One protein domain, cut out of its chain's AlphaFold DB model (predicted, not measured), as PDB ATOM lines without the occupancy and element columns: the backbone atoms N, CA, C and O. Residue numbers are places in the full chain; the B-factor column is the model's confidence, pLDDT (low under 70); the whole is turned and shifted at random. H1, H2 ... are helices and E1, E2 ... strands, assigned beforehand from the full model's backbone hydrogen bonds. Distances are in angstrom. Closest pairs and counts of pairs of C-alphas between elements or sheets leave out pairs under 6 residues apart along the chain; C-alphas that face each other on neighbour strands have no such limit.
ATOM      1  N   ILE A   3     -39.751  -9.917  -3.963       88.62
ATOM      2  CA  ILE A   3     -38.436  -9.299  -3.727       88.62
ATOM      3  C   ILE A   3     -38.304  -8.856  -2.268       88.62
ATOM      4  O   ILE A   3     -37.329  -9.215  -1.619       88.62
ATOM      5  N   ALA A   4     -39.329  -8.191  -1.717       89.38
ATOM      6  CA  ALA A   4     -39.350  -7.795  -0.309       89.38
ATOM      7  C   ALA A   4     -39.175  -8.989   0.641       89.38
ATOM      8  O   ALA A   4     -38.352  -8.917   1.544       89.38
ATOM      9  N   SER A   5     -39.847 -10.125   0.400       89.88
ATOM     10  CA  SER A   5     -39.638 -11.324   1.233       89.88
ATOM     11  C   SER A   5     -38.225 -11.897   1.132       89.88
ATOM     12  O   SER A   5     -37.710 -12.416   2.116       89.88
ATOM     13  N   LEU A   6     -37.597 -11.834  -0.045       89.00
ATOM     14  CA  LEU A   6     -36.260 -12.398  -0.250       89.00
ATOM     15  C   LEU A   6     -35.167 -11.509   0.355       89.00
ATOM     16  O   LEU A   6     -34.217 -12.027   0.933       89.00
ATOM     17  N   MET A   7     -35.322 -10.187   0.261       89.44
ATOM     18  CA  MET A   7     -34.360  -9.222   0.796       89.44
ATOM     19  C   MET A   7     -34.543  -8.977   2.298       89.44
ATOM     20  O   MET A   7     -33.559  -8.912   3.031       89.44
ATOM     21  N   LEU A   8     -35.788  -8.855   2.769       92.50
ATOM     22  CA  LEU A   8     -36.091  -8.465   4.149       92.50
ATOM     23  C   LEU A   8     -36.429  -9.645   5.067       92.50
ATOM     24  O   LEU A   8     -36.322  -9.510   6.282       92.50
ATOM     25  N   GLY A   9     -36.804 -10.802   4.514       90.06
ATOM     26  CA  GLY A   9     -37.369 -11.907   5.288       90.06
ATOM     27  C   GLY A   9     -38.845 -11.662   5.607       90.06
ATOM     28  O   GLY A   9     -39.643 -11.395   4.704       90.06
ATOM     29  N   GLN A  10     -39.221 -11.773   6.882       92.44
ATOM     30  CA  GLN A  10     -40.536 -11.308   7.324       92.44
ATOM     31  C   GLN A  10     -40.569  -9.778   7.289       92.44
ATOM     32  O   GLN A  10     -39.599  -9.120   7.656       92.44
ATOM     33  N   TYR A  11     -41.674  -9.222   6.802       96.19
ATOM     34  CA  TYR A  11     -41.841  -7.781   6.674       96.19
ATOM     35  C   TYR A  11     -43.286  -7.371   6.931       96.19
ATOM     36  O   TYR A  11     -44.227  -8.130   6.683       96.19
ATOM     37  N   GLU A  12     -43.446  -6.119   7.327       95.44
ATOM     38  CA  GLU A  12     -44.707  -5.398   7.325       95.44
ATOM     39  C   GLU A  12     -44.816  -4.562   6.048       95.44
ATOM     40  O   GLU A  12     -43.843  -3.955   5.590       95.44
ATOM     41  N   LYS A  13     -46.006  -4.556   5.439       95.00
ATOM     42  CA  LYS A  13     -46.314  -3.704   4.287       95.00
ATOM     43  C   LYS A  13     -47.059  -2.469   4.778       95.00
ATOM     44  O   LYS A  13     -48.090  -2.597   5.430       95.00
ATOM     45  N   ASN A  14     -46.585  -1.297   4.381       92.50
ATOM     46  CA  ASN A  14     -47.252  -0.023   4.602       92.50
ATOM     47  C   ASN A  14     -47.508   0.678   3.257       92.50
ATOM     48  O   ASN A  14     -46.721   0.577   2.315       92.50
ATOM     49  N   GLN A  15     -48.631   1.382   3.160       89.56
ATOM     50  CA  GLN A  15     -49.013   2.192   2.007       89.56
ATOM     51  C   GLN A  15     -49.332   3.606   2.506       89.56
ATOM     52  O   GLN A  15     -50.498   3.928   2.729       89.56
ATOM     53  N   PRO A  16     -48.311   4.461   2.698       82.25
ATOM     54  CA  PRO A  16     -48.493   5.813   3.235       82.25
ATOM     55  C   PRO A  16     -49.279   6.755   2.300       82.25
ATOM     56  O   PRO A  16     -49.576   7.886   2.677       82.25
ATOM     57  N   GLY A  17     -49.627   6.302   1.091       84.06
ATOM     58  CA  GLY A  17     -50.289   7.088   0.053       84.06
ATOM     59  C   GLY A  17     -49.311   7.569  -1.022       84.06
ATOM     60  O   GLY A  17     -48.130   7.227  -1.013       84.06
ATOM     61  N   GLY A  18     -49.816   8.327  -1.999       82.19
ATOM     62  CA  GLY A  18     -48.979   8.959  -3.030       82.19
ATOM     63  C   GLY A  18     -48.265   7.995  -3.987       82.19
ATOM     64  O   GLY A  18     -47.215   8.341  -4.517       82.19
ATOM     65  N   GLY A  19     -48.795   6.783  -4.188       83.25
ATOM     66  CA  GLY A  19     -48.182   5.787  -5.076       83.25
ATOM     67  C   GLY A  19     -46.925   5.122  -4.506       83.25
ATOM     68  O   GLY A  19     -46.158   4.533  -5.265       83.25
ATOM     69  N   VAL A  20     -46.705   5.220  -3.189       89.44
ATOM     70  CA  VAL A  20     -45.580   4.580  -2.498       89.44
ATOM     71  C   VAL A  20     -46.033   3.292  -1.812       89.44
ATOM     72  O   VAL A  20     -46.976   3.289  -1.018       89.44
ATOM     73  N   GLU A  21     -45.324   2.200  -2.076       93.19
ATOM     74  CA  GLU A  21     -45.404   0.963  -1.305       93.19
ATOM     75  C   GLU A  21     -44.129   0.788  -0.485       93.19
ATOM     76  O   GLU A  21     -43.037   0.687  -1.043       93.19
ATOM     77  N   SER A  22     -44.269   0.724   0.836       95.50
ATOM     78  CA  SER A  22     -43.154   0.553   1.763       95.50
ATOM     79  C   SER A  22     -43.200  -0.828   2.405       95.50
ATOM     80  O   SER A  22     -44.260  -1.322   2.795       95.50
ATOM     81  N   TYR A  23     -42.040  -1.459   2.503       96.50
ATOM     82  CA  TYR A  23     -41.839  -2.778   3.080       96.50
ATOM     83  C   TYR A  23     -40.738  -2.665   4.128       96.50
ATOM     84  O   TYR A  23     -39.618  -2.282   3.791       96.50
ATOM     85  N   VAL A  24     -41.039  -2.996   5.381       96.56
ATOM     86  CA  VAL A  24     -40.100  -2.875   6.507       96.56
ATOM     87  C   VAL A  24     -39.957  -4.231   7.180       96.56
ATOM     88  O   VAL A  24     -40.955  -4.850   7.533       96.56
ATOM     89  N   GLY A  25     -38.727  -4.700   7.351       95.25
ATOM     90  CA  GLY A  25     -38.421  -5.931   8.076       95.25
ATOM     91  C   GLY A  25     -37.120  -5.795   8.855       95.25
ATOM     92  O   GLY A  25     -36.435  -4.776   8.770       95.25
ATOM     93  N   ASP A  26     -36.739  -6.842   9.580       92.31
ATOM     94  CA  ASP A  26     -35.596  -6.792  10.505       92.31
ATOM     95  C   ASP A  26     -34.267  -6.463   9.812       92.31
ATOM     96  O   ASP A  26     -33.366  -5.855  10.395       92.31
ATOM     97  N   LYS A  27     -34.139  -6.851   8.538       92.62
ATOM     98  CA  LYS A  27     -32.941  -6.592   7.734       92.62
ATOM     99  C   LYS A  27     -32.901  -5.188   7.138       92.62
ATOM    100  O   LYS A  27     -31.828  -4.771   6.707       92.62
ATOM    101  N   GLY A  28     -34.018  -4.460   7.096       95.38
ATOM    102  CA  GLY A  28     -34.061  -3.117   6.525       95.38
ATOM    103  C   GLY A  28     -35.385  -2.750   5.859       95.38
ATOM    104  O   GLY A  28     -36.465  -3.137   6.303       95.38
ATOM    105  N   THR A  29     -35.314  -1.950   4.800       96.75
ATOM    106  CA  THR A  29     -36.486  -1.327   4.175       96.75
ATOM    107  C   THR A  29     -36.379  -1.322   2.657       96.75
ATOM    108  O   THR A  29     -35.303  -1.092   2.110       96.75
ATOM    109  N   ILE A  30     -37.511  -1.538   1.983       96.12
ATOM    110  CA  ILE A  30     -37.672  -1.284   0.549       96.12
ATOM    111  C   ILE A  30     -38.866  -0.369   0.333       96.12
ATOM    112  O   ILE A  30     -39.955  -0.644   0.831       96.12
ATOM    113  N   ASN A  31     -38.683   0.670  -0.465       95.62
ATOM    114  CA  ASN A  31     -39.752   1.537  -0.924       95.62
ATOM    115  C   ASN A  31     -39.839   1.447  -2.442       95.62
ATOM    116  O   ASN A  31     -38.833   1.610  -3.123       95.62
ATOM    117  N   PHE A  32     -41.036   1.221  -2.967       93.12
ATOM    118  CA  PHE A  32     -41.344   1.334  -4.388       93.12
ATOM    119  C   PHE A  32     -42.257   2.527  -4.591       93.12
ATOM    120  O   PHE A  32     -43.160   2.761  -3.790       93.12
ATOM    121  N   ARG A  33     -42.035   3.279  -5.662       91.38
ATOM    122  CA  ARG A  33     -42.860   4.420  -6.047       91.38
ATOM    123  C   ARG A  33     -43.316   4.247  -7.491       91.38
ATOM    124  O   ARG A  33     -42.675   3.546  -8.282       91.38
ATOM    125  N   SER A  34     -44.421   4.899  -7.839       87.19
ATOM    126  CA  SER A  34     -44.912   4.966  -9.217       87.19
ATOM    127  C   SER A  34     -43.805   5.366 -10.193       87.19
ATOM    128  O   SER A  34     -42.906   6.138  -9.860       87.19
ATOM    129  N   GLY A  35     -43.859   4.814 -11.403       87.56
ATOM    130  CA  GLY A  35     -42.828   5.031 -12.412       87.56
ATOM    131  C   GLY A  35     -41.552   4.207 -12.225       87.56
ATOM    132  O   GLY A  35     -40.580   4.435 -12.936       87.56
ATOM    133  N   GLY A  36     -41.546   3.219 -11.324       89.94
ATOM    134  CA  GLY A  36     -40.441   2.259 -11.185       89.94
ATOM    135  C   GLY A  36     -39.280   2.775 -10.347       89.94
ATOM    136  O   GLY A  36     -38.215   2.159 -10.332       89.94
ATOM    137  N   PHE A  37     -39.475   3.901  -9.661       93.62
ATOM    138  CA  PHE A  37     -38.518   4.389  -8.684       93.62
ATOM    139  C   PHE A  37     -38.538   3.504  -7.446       93.62
ATOM    140  O   PHE A  37     -39.596   3.046  -7.009       93.62
ATOM    141  N   PHE A  38     -37.372   3.285  -6.861       94.94
ATOM    142  CA  PHE A  38     -37.262   2.520  -5.637       94.94
ATOM    143  C   PHE A  38     -36.071   2.976  -4.795       94.94
ATOM    144  O   PHE A  38     -35.104   3.540  -5.311       94.94
ATOM    145  N   ASP A  39     -36.154   2.672  -3.505       96.44
ATOM    146  CA  ASP A  39     -35.084   2.845  -2.532       96.44
ATOM    147  C   ASP A  39     -34.996   1.580  -1.677       96.44
ATOM    148  O   ASP A  39     -36.008   1.081  -1.180       96.44
ATOM    149  N   LEU A  40     -33.791   1.057  -1.498       96.00
ATOM    150  CA  LEU A  40     -33.486  -0.132  -0.718       96.00
ATOM    151  C   LEU A  40     -32.406   0.215   0.297       96.00
ATOM    152  O   LEU A  40     -31.362   0.750  -0.068       96.00
ATOM    153  N   THR A  41     -32.609  -0.181   1.546       96.38
ATOM    154  CA  THR A  41     -31.564  -0.171   2.569       96.38
ATOM    155  C   THR A  41     -31.606  -1.496   3.302       96.38
ATOM    156  O   THR A  41     -32.616  -1.808   3.927       96.38
ATOM    157  N   VAL A  42     -30.540  -2.293   3.219       94.75
ATOM    158  CA  VAL A  42     -30.478  -3.636   3.816       94.75
ATOM    159  C   VAL A  42     -29.149  -3.846   4.525       94.75
ATOM    160  O   VAL A  42     -28.087  -3.558   3.980       94.75
ATOM    161  N   ARG A  43     -29.208  -4.379   5.746       92.25
ATOM    162  CA  ARG A  43     -28.035  -4.819   6.502       92.25
ATOM    163  C   ARG A  43     -27.511  -6.131   5.926       92.25
ATOM    164  O   ARG A  43     -28.263  -7.097   5.792       92.25
ATOM    165  N   LEU A  44     -26.221  -6.154   5.626       86.56
ATOM    166  CA  LEU A  44     -25.500  -7.349   5.213       86.56
ATOM    167  C   LEU A  44     -25.267  -8.282   6.399       86.56
ATOM    168  O   LEU A  44     -25.113  -7.855   7.547       86.56
ATOM    169  N   THR A  45     -25.207  -9.575   6.109       80.94
ATOM    170  CA  THR A  45     -24.691 -10.568   7.053       80.94
ATOM    171  C   THR A  45     -23.167 -10.457   7.176       80.94
ATOM    172  O   THR A  45     -22.502  -9.905   6.300       80.94
ATOM    173  N   GLN A  46     -22.583 -11.010   8.246       72.44
ATOM    174  CA  GLN A  46     -21.126 -10.969   8.458       72.44
ATOM    175  C   GLN A  46     -20.325 -11.589   7.296       72.44
ATOM    176  O   GLN A  46     -19.231 -11.120   6.985       72.44
ATOM    177  N   GLU A  47     -20.872 -12.601   6.617       69.50
ATOM    178  CA  GLU A  47     -20.247 -13.212   5.435       69.50
ATOM    179  C   GLU A  47     -20.254 -12.272   4.217       69.50
ATOM    180  O   GLU A  47     -19.312 -12.269   3.427       69.50
ATOM    181  N   GLU A  48     -21.287 -11.439   4.077       71.94
ATOM    182  CA  GLU A  48     -21.445 -10.501   2.959       71.94
ATOM    183  C   GLU A  48     -20.643  -9.208   3.164       71.94
ATOM    184  O   GLU A  48     -20.226  -8.583   2.194       71.94
ATOM    185  N   THR A  49     -20.362  -8.821   4.413       64.44
ATOM    186  CA  THR A  49     -19.576  -7.611   4.729       64.44
ATOM    187  C   THR A  49     -18.097  -7.673   4.334       64.44
ATOM    188  O   THR A  49     -17.413  -6.657   4.396       64.44
ATOM    189  N   GLN A  50     -17.585  -8.836   3.924       56.12
ATOM    190  CA  GLN A  50     -16.170  -9.010   3.572       56.12
ATOM    191  C   GLN A  50     -15.829  -8.585   2.133       56.12
ATOM    192  O   GLN A  50     -14.670  -8.682   1.732       56.12
ATOM    193  N   LYS A  51     -16.815  -8.123   1.351       55.91
ATOM    194  CA  LYS A  51     -16.643  -7.737  -0.053       55.91
ATOM    195  C   LYS A  51     -17.331  -6.399  -0.334       55.91
ATOM    196  O   LYS A  51     -18.543  -6.264  -0.212       55.91
ATOM    197  N   THR A  52     -16.543  -5.390  -0.685       57.00
ATOM    198  CA  THR A  52     -17.001  -4.047  -1.081       57.00
ATOM    199  C   THR A  52     -16.938  -3.895  -2.598       57.00
ATOM    200  O   THR A  52     -16.301  -2.980  -3.111       57.00
ATOM    201  N   ASP A  53     -17.526  -4.836  -3.331       75.62
ATOM    202  CA  ASP A  53     -17.465  -4.873  -4.791       75.62
ATOM    203  C   ASP A  53     -18.855  -4.942  -5.434       75.62
ATOM    204  O   ASP A  53     -19.864  -5.297  -4.813       75.62
ATOM    205  N   SER A  54     -18.907  -4.590  -6.720       82.88
ATOM    206  CA  SER A  54     -20.087  -4.743  -7.578       82.88
ATOM    207  C   SER A  54     -20.699  -6.139  -7.506       82.88
ATOM    208  O   SER A  54     -21.918  -6.279  -7.616       82.88
ATOM    209  N   ASP A  55     -19.877  -7.161  -7.269       84.62
ATOM    210  CA  ASP A  55     -20.288  -8.561  -7.214       84.62
ATOM    211  C   ASP A  55     -21.201  -8.840  -6.021       84.62
ATOM    212  O   ASP A  55     -22.145  -9.627  -6.125       84.62
ATOM    213  N   THR A  56     -20.978  -8.162  -4.897       86.94
ATOM    214  CA  THR A  56     -21.816  -8.291  -3.700       86.94
ATOM    215  C   THR A  56     -23.220  -7.750  -3.945       86.94
ATOM    216  O   THR A  56     -24.211  -8.437  -3.675       86.94
ATOM    217  N   ILE A  57     -23.325  -6.560  -4.544       90.50
ATOM    218  CA  ILE A  57     -24.617  -5.964  -4.911       90.50
ATOM    219  C   ILE A  57     -25.316  -6.805  -5.989       90.50
ATOM    220  O   ILE A  57     -26.505  -7.107  -5.865       90.50
ATOM    221  N   LEU A  58     -24.583  -7.242  -7.017       89.31
ATOM    222  CA  LEU A  58     -25.106  -8.119  -8.068       89.31
ATOM    223  C   LEU A  58     -25.636  -9.438  -7.507       89.31
ATOM    224  O   LEU A  58     -26.718  -9.888  -7.895       89.31
ATOM    225  N   SER A  59     -24.905 -10.046  -6.575       87.75
ATOM    226  CA  SER A  59     -25.303 -11.280  -5.900       87.75
ATOM    227  C   SER A  59     -26.585 -11.082  -5.095       87.75
ATOM    228  O   SER A  59     -27.511 -11.887  -5.216       87.75
ATOM    229  N   LEU A  60     -26.693  -9.981  -4.340       89.44
ATOM    230  CA  LEU A  60     -27.903  -9.630  -3.592       89.44
ATOM    231  C   LEU A  60     -29.118  -9.474  -4.520       89.44
ATOM    232  O   LEU A  60     -30.169 -10.075  -4.272       89.44
ATOM    233  N   LEU A  61     -28.979  -8.710  -5.608       90.38
ATOM    234  CA  LEU A  61     -30.043  -8.487  -6.594       90.38
ATOM    235  C   LEU A  61     -30.474  -9.794  -7.272       90.38
ATOM    236  O   LEU A  61     -31.667 -10.110  -7.321       90.38
ATOM    237  N   SER A  62     -29.506 -10.599  -7.708       88.19
ATOM    238  CA  SER A  62     -29.749 -11.875  -8.391       88.19
ATOM    239  C   SER A  62     -30.447 -12.888  -7.480       88.19
ATOM    240  O   SER A  62     -31.452 -13.487  -7.868       88.19
ATOM    241  N   LYS A  63     -29.990 -13.037  -6.225       87.38
ATOM    242  CA  LYS A  63     -30.637 -13.895  -5.208       87.38
ATOM    243  C   LYS A  63     -32.060 -13.443  -4.886       87.38
ATOM    244  O   LYS A  63     -32.926 -14.267  -4.595       87.38
ATOM    245  N   SER A  64     -32.319 -12.143  -4.992       87.50
ATOM    246  CA  SER A  64     -33.646 -11.553  -4.793       87.50
ATOM    247  C   SER A  64     -34.573 -11.729  -5.998       87.50
ATOM    248  O   SER A  64     -35.747 -11.360  -5.947       87.50
ATOM    249  N   GLY A  65     -34.074 -12.340  -7.074       87.38
ATOM    250  CA  GLY A  65     -34.829 -12.642  -8.280       87.38
ATOM    251  C   GLY A  65     -34.966 -11.466  -9.241       87.38
ATOM    252  O   GLY A  65     -35.796 -11.566 -10.146       87.38
ATOM    253  N   VAL A  66     -34.187 -10.396  -9.057       88.69
ATOM    254  CA  VAL A  66     -34.073  -9.296 -10.022       88.69
ATOM    255  C   VAL A  66     -33.283  -9.800 -11.226       88.69
ATOM    256  O   VAL A  66     -32.247 -10.442 -11.058       88.69
ATOM    257  N   ASP A  67     -33.797  -9.559 -12.428       87.12
ATOM    258  CA  ASP A  67     -33.074  -9.904 -13.648       87.12
ATOM    259  C   ASP A  67     -32.010  -8.840 -13.934       87.12
ATOM    260  O   ASP A  67     -32.326  -7.659 -14.086       87.12
ATOM    261  N   MET A  68     -30.754  -9.278 -13.960       89.50
ATOM    262  CA  MET A  68     -29.572  -8.450 -14.203       89.50
ATOM    263  C   MET A  68     -28.790  -8.924 -15.437       89.50
ATOM    264  O   MET A  68     -27.684  -8.449 -15.667       89.50
ATOM    265  N   SER A  69     -29.326  -9.877 -16.210       87.50
ATOM    266  CA  SER A  69     -28.597 -10.568 -17.286       87.50
ATOM    267  C   SER A  69     -28.091  -9.631 -18.388       87.50
ATOM    268  O   SER A  69     -26.943  -9.750 -18.805       87.50
ATOM    269  N   ASP A  70     -28.914  -8.662 -18.790       89.38
ATOM    270  CA  ASP A  70     -28.575  -7.640 -19.789       89.38
ATOM    271  C   ASP A  70     -28.117  -6.308 -19.159       89.38
ATOM    272  O   ASP A  70     -27.930  -5.307 -19.860       89.38
ATOM    273  N   ALA A  71     -27.957  -6.250 -17.832       92.06
ATOM    274  CA  ALA A  71     -27.571  -5.020 -17.156       92.06
ATOM    275  C   ALA A  71     -26.116  -4.647 -17.470       92.06
ATOM    276  O   ALA A  71     -25.201  -5.466 -17.402       92.06
ATOM    277  N   VAL A  72     -25.894  -3.369 -17.755       92.06
ATOM    278  CA  VAL A  72     -24.551  -2.803 -17.872       92.06
ATOM    279  C   VAL A  72     -24.140  -2.275 -16.511       92.06
ATOM    280  O   VAL A  72     -24.866  -1.477 -15.918       92.06
ATOM    281  N   VAL A  73     -22.976  -2.715 -16.043       92.19
ATOM    282  CA  VAL A  73     -22.456  -2.409 -14.710       92.19
ATOM    283  C   VAL A  73     -21.130  -1.685 -14.838       92.19
ATOM    284  O   VAL A  73     -20.264  -2.106 -15.606       92.19
ATOM    285  N   TYR A  74     -20.971  -0.602 -14.094       90.12
ATOM    286  CA  TYR A  74     -19.708   0.114 -13.992       90.12
ATOM    287  C   TYR A  74     -19.572   0.753 -12.609       90.12
ATOM    288  O   TYR A  74     -20.567   1.002 -11.929       90.12
ATOM    289  N   ALA A  75     -18.331   0.977 -12.185       88.50
ATOM    290  CA  ALA A  75     -18.025   1.646 -10.929       88.50
ATOM    291  C   ALA A  75     -17.825   3.152 -11.165       88.50
ATOM    292  O   ALA A  75     -17.127   3.548 -12.100       88.50
ATOM    293  N   GLU A  76     -18.430   3.962 -10.308       86.88
ATOM    294  CA  GLU A  76     -18.105   5.367 -10.045       86.88
ATOM    295  C   GLU A  76     -17.455   5.434  -8.643       86.88
ATOM    296  O   GLU A  76     -17.576   4.474  -7.887       86.88
ATOM    297  N   GLU A  77     -16.728   6.507  -8.304       81.81
ATOM    298  CA  GLU A  77     -15.795   6.563  -7.149       81.81
ATOM    299  C   GLU A  77     -16.281   5.843  -5.871       81.81
ATOM    300  O   GLU A  77     -15.544   5.014  -5.340       81.81
ATOM    301  N   ASP A  78     -17.526   6.089  -5.448       84.81
ATOM    302  CA  ASP A  78     -18.134   5.500  -4.244       84.81
ATOM    303  C   ASP A  78     -19.395   4.651  -4.524       84.81
ATOM    304  O   ASP A  78     -20.063   4.184  -3.596       84.81
ATOM    305  N   GLU A  79     -19.755   4.444  -5.795       90.69
ATOM    306  CA  GLU A  79     -21.011   3.796  -6.183       90.69
ATOM    307  C   GLU A  79     -20.830   2.789  -7.323       90.69
ATOM    308  O   GLU A  79     -20.024   2.944  -8.235       90.69
ATOM    309  N   VAL A  80     -21.663   1.755  -7.323       92.25
ATOM    310  CA  VAL A  80     -21.827   0.843  -8.453       92.25
ATOM    311  C   VAL A  80     -23.093   1.230  -9.190       92.25
ATOM    312  O   VAL A  80     -24.183   1.255  -8.610       92.25
ATOM    313  N   ILE A  81     -22.952   1.516 -10.478       94.56
ATOM    314  CA  ILE A  81     -24.054   1.950 -11.323       94.56
ATOM    315  C   ILE A  81     -24.485   0.822 -12.242       94.56
ATOM    316  O   ILE A  81     -23.683   0.188 -12.927       94.56
ATOM    317  N   PHE A  82     -25.794   0.619 -12.278       94.81
ATOM    318  CA  PHE A  82     -26.476  -0.346 -13.114       94.81
ATOM    319  C   PHE A  82     -27.357   0.401 -14.103       94.81
ATOM    320  O   PHE A  82     -28.175   1.242 -13.721       94.81
ATOM    321  N   THR A  83     -27.219   0.061 -15.377       94.75
ATOM    322  CA  THR A  83     -28.154   0.471 -16.427       94.75
ATOM    323  C   THR A  83     -28.862  -0.759 -16.963       94.75
ATOM    324  O   THR A  83     -28.205  -1.734 -17.329       94.75
ATOM    325  N   MET A  84     -30.191  -0.727 -17.007       94.06
ATOM    326  CA  MET A  84     -30.976  -1.860 -17.492       94.06
ATOM    327  C   MET A  84     -30.702  -2.106 -18.977       94.06
ATOM    328  O   MET A  84     -30.502  -1.172 -19.759       94.06
ATOM    329  N   GLY A  85     -30.716  -3.375 -19.365       91.62
ATOM    330  CA  GLY A  85     -30.741  -3.790 -20.757       91.62
ATOM    331  C   GLY A  85     -31.902  -4.737 -21.016       91.62
ATOM    332  O   GLY A  85     -32.457  -5.331 -20.093       91.62
ATOM    333  N   TRP A  86     -32.283  -4.827 -22.283       89.19
ATOM    334  CA  TRP A  86     -33.302  -5.739 -22.777       89.19
ATOM    335  C   TRP A  86     -32.965  -6.146 -24.209       89.19
ATOM    336  O   TRP A  86     -32.748  -5.284 -25.068       89.19
ATOM    337  N   ASN A  87     -32.911  -7.451 -24.480       87.50
ATOM    338  CA  ASN A  87     -32.555  -8.016 -25.787       87.50
ATOM    339  C   ASN A  87     -31.229  -7.447 -26.327       87.50
ATOM    340  O   ASN A  87     -31.130  -7.035 -27.488       87.50
ATOM    341  N   GLY A  88     -30.220  -7.358 -25.454       87.31
ATOM    342  CA  GLY A  88     -28.890  -6.842 -25.792       87.31
ATOM    343  C   GLY A  88     -28.827  -5.337 -26.089       87.31
ATOM    344  O   GLY A  88     -27.801  -4.846 -26.563       87.31
ATOM    345  N   ARG A  89     -29.900  -4.577 -25.829       91.38
ATOM    346  CA  ARG A  89     -29.934  -3.114 -25.979       91.38
ATOM    347  C   ARG A  89     -30.118  -2.444 -24.630       91.38
ATOM    348  O   ARG A  89     -30.945  -2.862 -23.830       91.38
ATOM    349  N   ARG A  90     -29.383  -1.358 -24.403       92.19
ATOM    350  CA  ARG A  90     -29.515  -0.546 -23.186       92.19
ATOM    351  C   ARG A  90     -30.863   0.173 -23.159       92.19
ATOM    352  O   ARG A  90     -31.353   0.608 -24.203       92.19
ATOM    353  N   ALA A  91     -31.405   0.345 -21.963       93.69
ATOM    354  CA  ALA A  91     -32.507   1.248 -21.693       93.69
ATOM    355  C   ALA A  91     -31.964   2.566 -21.117       93.69
ATOM    356  O   ALA A  91     -31.202   2.582 -20.151       93.69
ATOM    357  N   GLN A  92     -32.324   3.690 -21.733       92.81
ATOM    358  CA  GLN A  92     -32.129   5.008 -21.139       92.81
ATOM    359  C   GLN A  92     -33.175   5.263 -20.046       92.81
ATOM    360  O   GLN A  92     -34.234   4.635 -20.013       92.81
ATOM    361  N   ASN A  93     -32.872   6.206 -19.152       93.88
ATOM    362  CA  ASN A  93     -33.713   6.561 -18.005       93.88
ATOM    363  C   ASN A  93     -34.004   5.383 -17.043       93.88
ATOM    364  O   ASN A  93     -35.003   5.365 -16.327       93.88
ATOM    365  N   SER A  94     -33.104   4.398 -17.015       94.06
ATOM    366  CA  SER A  94     -33.090   3.284 -16.066       94.06
ATOM    367  C   SER A  94     -31.708   3.176 -15.431       94.06
ATOM    368  O   SER A  94     -30.882   2.368 -15.857       94.06
ATOM    369  N   ARG A  95     -31.439   4.051 -14.462       94.56
ATOM    370  CA  ARG A  95     -30.211   4.043 -13.660       94.56
ATOM    371  C   ARG A  95     -30.560   3.576 -12.255       94.56
ATOM    372  O   ARG A  95     -31.483   4.112 -11.644       94.56
ATOM    373  N   MET A  96     -29.808   2.612 -11.748       95.25
ATOM    374  CA  MET A  96     -29.806   2.198 -10.348       95.25
ATOM    375  C   MET A  96     -28.392   2.398  -9.811       95.25
ATOM    376  O   MET A  96     -27.437   1.920 -10.416       95.25
ATOM    377  N   ALA A  97     -28.263   3.126  -8.711       95.31
ATOM    378  CA  ALA A  97     -27.007   3.355  -8.013       95.31
ATOM    379  C   ALA A  97     -26.993   2.558  -6.718       95.31
ATOM    380  O   ALA A  97     -28.016   2.472  -6.033       95.31
ATOM    381  N   GLY A  98     -25.847   1.973  -6.394       94.50
ATOM    382  CA  GLY A  98     -25.674   1.170  -5.201       94.50
ATOM    383  C   GLY A  98     -24.371   1.446  -4.478       94.50
ATOM    384  O   GLY A  98     -23.336   1.603  -5.108       94.50
ATOM    385  N   GLN A  99     -24.415   1.442  -3.152       92.62
ATOM    386  CA  GLN A  99     -23.244   1.617  -2.296       92.62
ATOM    387  C   GLN A  99     -23.294   0.652  -1.113       92.62
ATOM    388  O   GLN A  99     -24.377   0.268  -0.655       92.62
ATOM    389  N   ILE A 100     -22.118   0.283  -0.605       90.44
ATOM    390  CA  ILE A 100     -21.968  -0.496   0.624       90.44
ATOM    391  C   ILE A 100     -21.193   0.349   1.626       90.44
ATOM    392  O   ILE A 100     -20.041   0.696   1.385       90.44
ATOM    393  N   LYS A 101     -21.812   0.649   2.767       88.94
ATOM    394  CA  LYS A 101     -21.183   1.420   3.839       88.94
ATOM    395  C   LYS A 101     -21.549   0.837   5.194       88.94
ATOM    396  O   LYS A 101     -22.718   0.574   5.447       88.94
ATOM    397  N   ASP A 102     -20.550   0.610   6.046       88.56
ATOM    398  CA  ASP A 102     -20.728   0.104   7.416       88.56
ATOM    399  C   ASP A 102     -21.604  -1.166   7.496       88.56
ATOM    400  O   ASP A 102     -22.430  -1.340   8.392       88.56
ATOM    401  N   GLY A 103     -21.446  -2.058   6.511       88.56
ATOM    402  CA  GLY A 103     -22.224  -3.293   6.391       88.56
ATOM    403  C   GLY A 103     -23.685  -3.099   5.980       88.56
ATOM    404  O   GLY A 103     -24.508  -3.989   6.185       88.56
ATOM    405  N   VAL A 104     -24.027  -1.954   5.394       91.56
ATOM    406  CA  VAL A 104     -25.354  -1.649   4.857       91.56
ATOM    407  C   VAL A 104     -25.255  -1.433   3.353       91.56
ATOM    408  O   VAL A 104     -24.473  -0.603   2.893       91.56
ATOM    409  N   VAL A 105     -26.077  -2.151   2.588       93.12
ATOM    410  CA  VAL A 105     -26.301  -1.877   1.166       93.12
ATOM    411  C   VAL A 105     -27.398  -0.837   1.044       93.12
ATOM    412  O   VAL A 105     -28.498  -1.037   1.565       93.12
ATOM    413  N   SER A 106     -27.116   0.235   0.312       94.62
ATOM    414  CA  SER A 106     -28.126   1.200  -0.117       94.62
ATOM    415  C   SER A 106     -28.213   1.190  -1.635       94.62
ATOM    416  O   SER A 106     -27.202   1.437  -2.286       94.62
ATOM    417  N   LEU A 107     -29.393   0.902  -2.189       95.69
ATOM    418  CA  LEU A 107     -29.665   1.022  -3.625       95.69
ATOM    419  C   LEU A 107     -30.779   2.035  -3.846       95.69
ATOM    420  O   LEU A 107     -31.772   2.027  -3.124       95.69
ATOM    421  N   SER A 108     -30.655   2.869  -4.867       96.38
ATOM    422  CA  SER A 108     -31.733   3.765  -5.276       96.38
ATOM    423  C   SER A 108     -31.713   3.980  -6.778       96.38
ATOM    424  O   SER A 108     -30.676   3.854  -7.432       96.38
ATOM    425  N   GLY A 109     -32.870   4.290  -7.343       96.00
ATOM    426  CA  GLY A 109     -32.970   4.643  -8.750       96.00
ATOM    427  C   GLY A 109     -34.249   4.131  -9.374       96.00
ATOM    428  O   GLY A 109     -35.282   4.057  -8.713       96.00
ATOM    429  N   ARG A 110     -34.181   3.801 -10.664       95.06
ATOM    430  CA  ARG A 110     -35.345   3.436 -11.469       95.06
ATOM    431  C   ARG A 110     -35.109   2.126 -12.211       95.06
ATOM    432  O   ARG A 110     -34.159   2.016 -12.987       95.06
ATOM    433  N   TRP A 111     -35.966   1.135 -11.964       93.56
ATOM    434  CA  TRP A 111     -35.792  -0.228 -12.474       93.56
ATOM    435  C   TRP A 111     -37.126  -0.958 -12.676       93.56
ATOM    436  O   TRP A 111     -38.130  -0.632 -12.041       93.56
TER     437      TRP A 111
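AT A GLANCE: This is residues 3 to 111 of the 187 residues of an uncharacterized protein of bioreactor metagenome (UniProt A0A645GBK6). One wide, twisted sheet of eight antiparallel strands makes a wall, with two short helices, H1 and H2, over one face and the other face bare of named helices. The sheet is made of two four-strand meanders, E1 to E4 and E5 to E8, joined side by side through E4 and E8, with H1 on the first half and H2 near the second. The printed part has 109 residues, in the order H1 E1 E2 E3 E4 H2 E5 E6 E7 E8, and the sheet's order is E1 E2 E3 E4 E8 E7 E6 E5. The class is mixed; the whole is compact, with a radius of gyration of the C-alphas of 13.8 A and spans of 36 by 34 by 23 A.

IN THESE COORDINATES: Find C-alpha 3 at (-38.436, -9.299, -3.727), where H1 begins, residues 3 to 8. Next come E1, residues 11 to 17, E2, residues 20 to 25, E3, residues 28 to 33, and E4, residues 37 to 43, 20.6 A long. H2 takes residues 54 to 63, 14.2 A, from C-alpha 54 at (-20.087, -4.743, -7.578). Then read E5, residues 72 to 76, E6, residues 79 to 86, 22.7 A, and E7, residues 89 to 101, 31.4 A, which bends by 82 degrees at residue 92. E8, residues 104 to 110, ends at C-alpha 110, (-35.345, 3.436, -11.469).

HOW THE PARTS SIT: Start at edge strand E1: N 12 and O 24 of the hairpin E1 and E2 are 2.8 A apart. In the hairpin E2 and E3 look at N 23 and O 30, 2.8 A, and in E3 and E4 at N 31 and O 39, 2.8 A. The two meanders, each strand the antiparallel neighbour of the one before, are E1 E2 E3 E4 and E5 E6 E7 E8; E4 of the one and E8 of the other are antiparallel neighbours, with N 40 and O 107 within hydrogen-bond range at 2.8 A. Beyond, find N 99 and O 106 of E8 and E7, 2.9 A, N 82 and O 96 of E6 and E7, 2.8 A, and N 74 and O 81 of E5 and E6, 3.1 A. H1 and H2 are on the same face, two layers in all, helices and sheet. H1, at a height of 7.7 A over the sheet, is only just over E2 and E3, with 3 C-alphas on each; Leu 8 and Gly 25 have the closest C-alphas of H1 and E2, 5.2 A. H2, at a height of 8.6 A, is only just over none, with 2 C-alphas on each of E8, E7 and E6; C-alphas 54 and 80, 5.9 A, are its closest to E6. In both helices every O i to N i+4 pair is within hydrogen-bond range.

THE WHOLE: The farthest C-alphas, of Gly 18 and Gln 50, are 38.0 A apart. The printed part has no cut and no long link. Mean pLDDT of the printed part is 89.2; residues 47 and 49 to 52 are under 70.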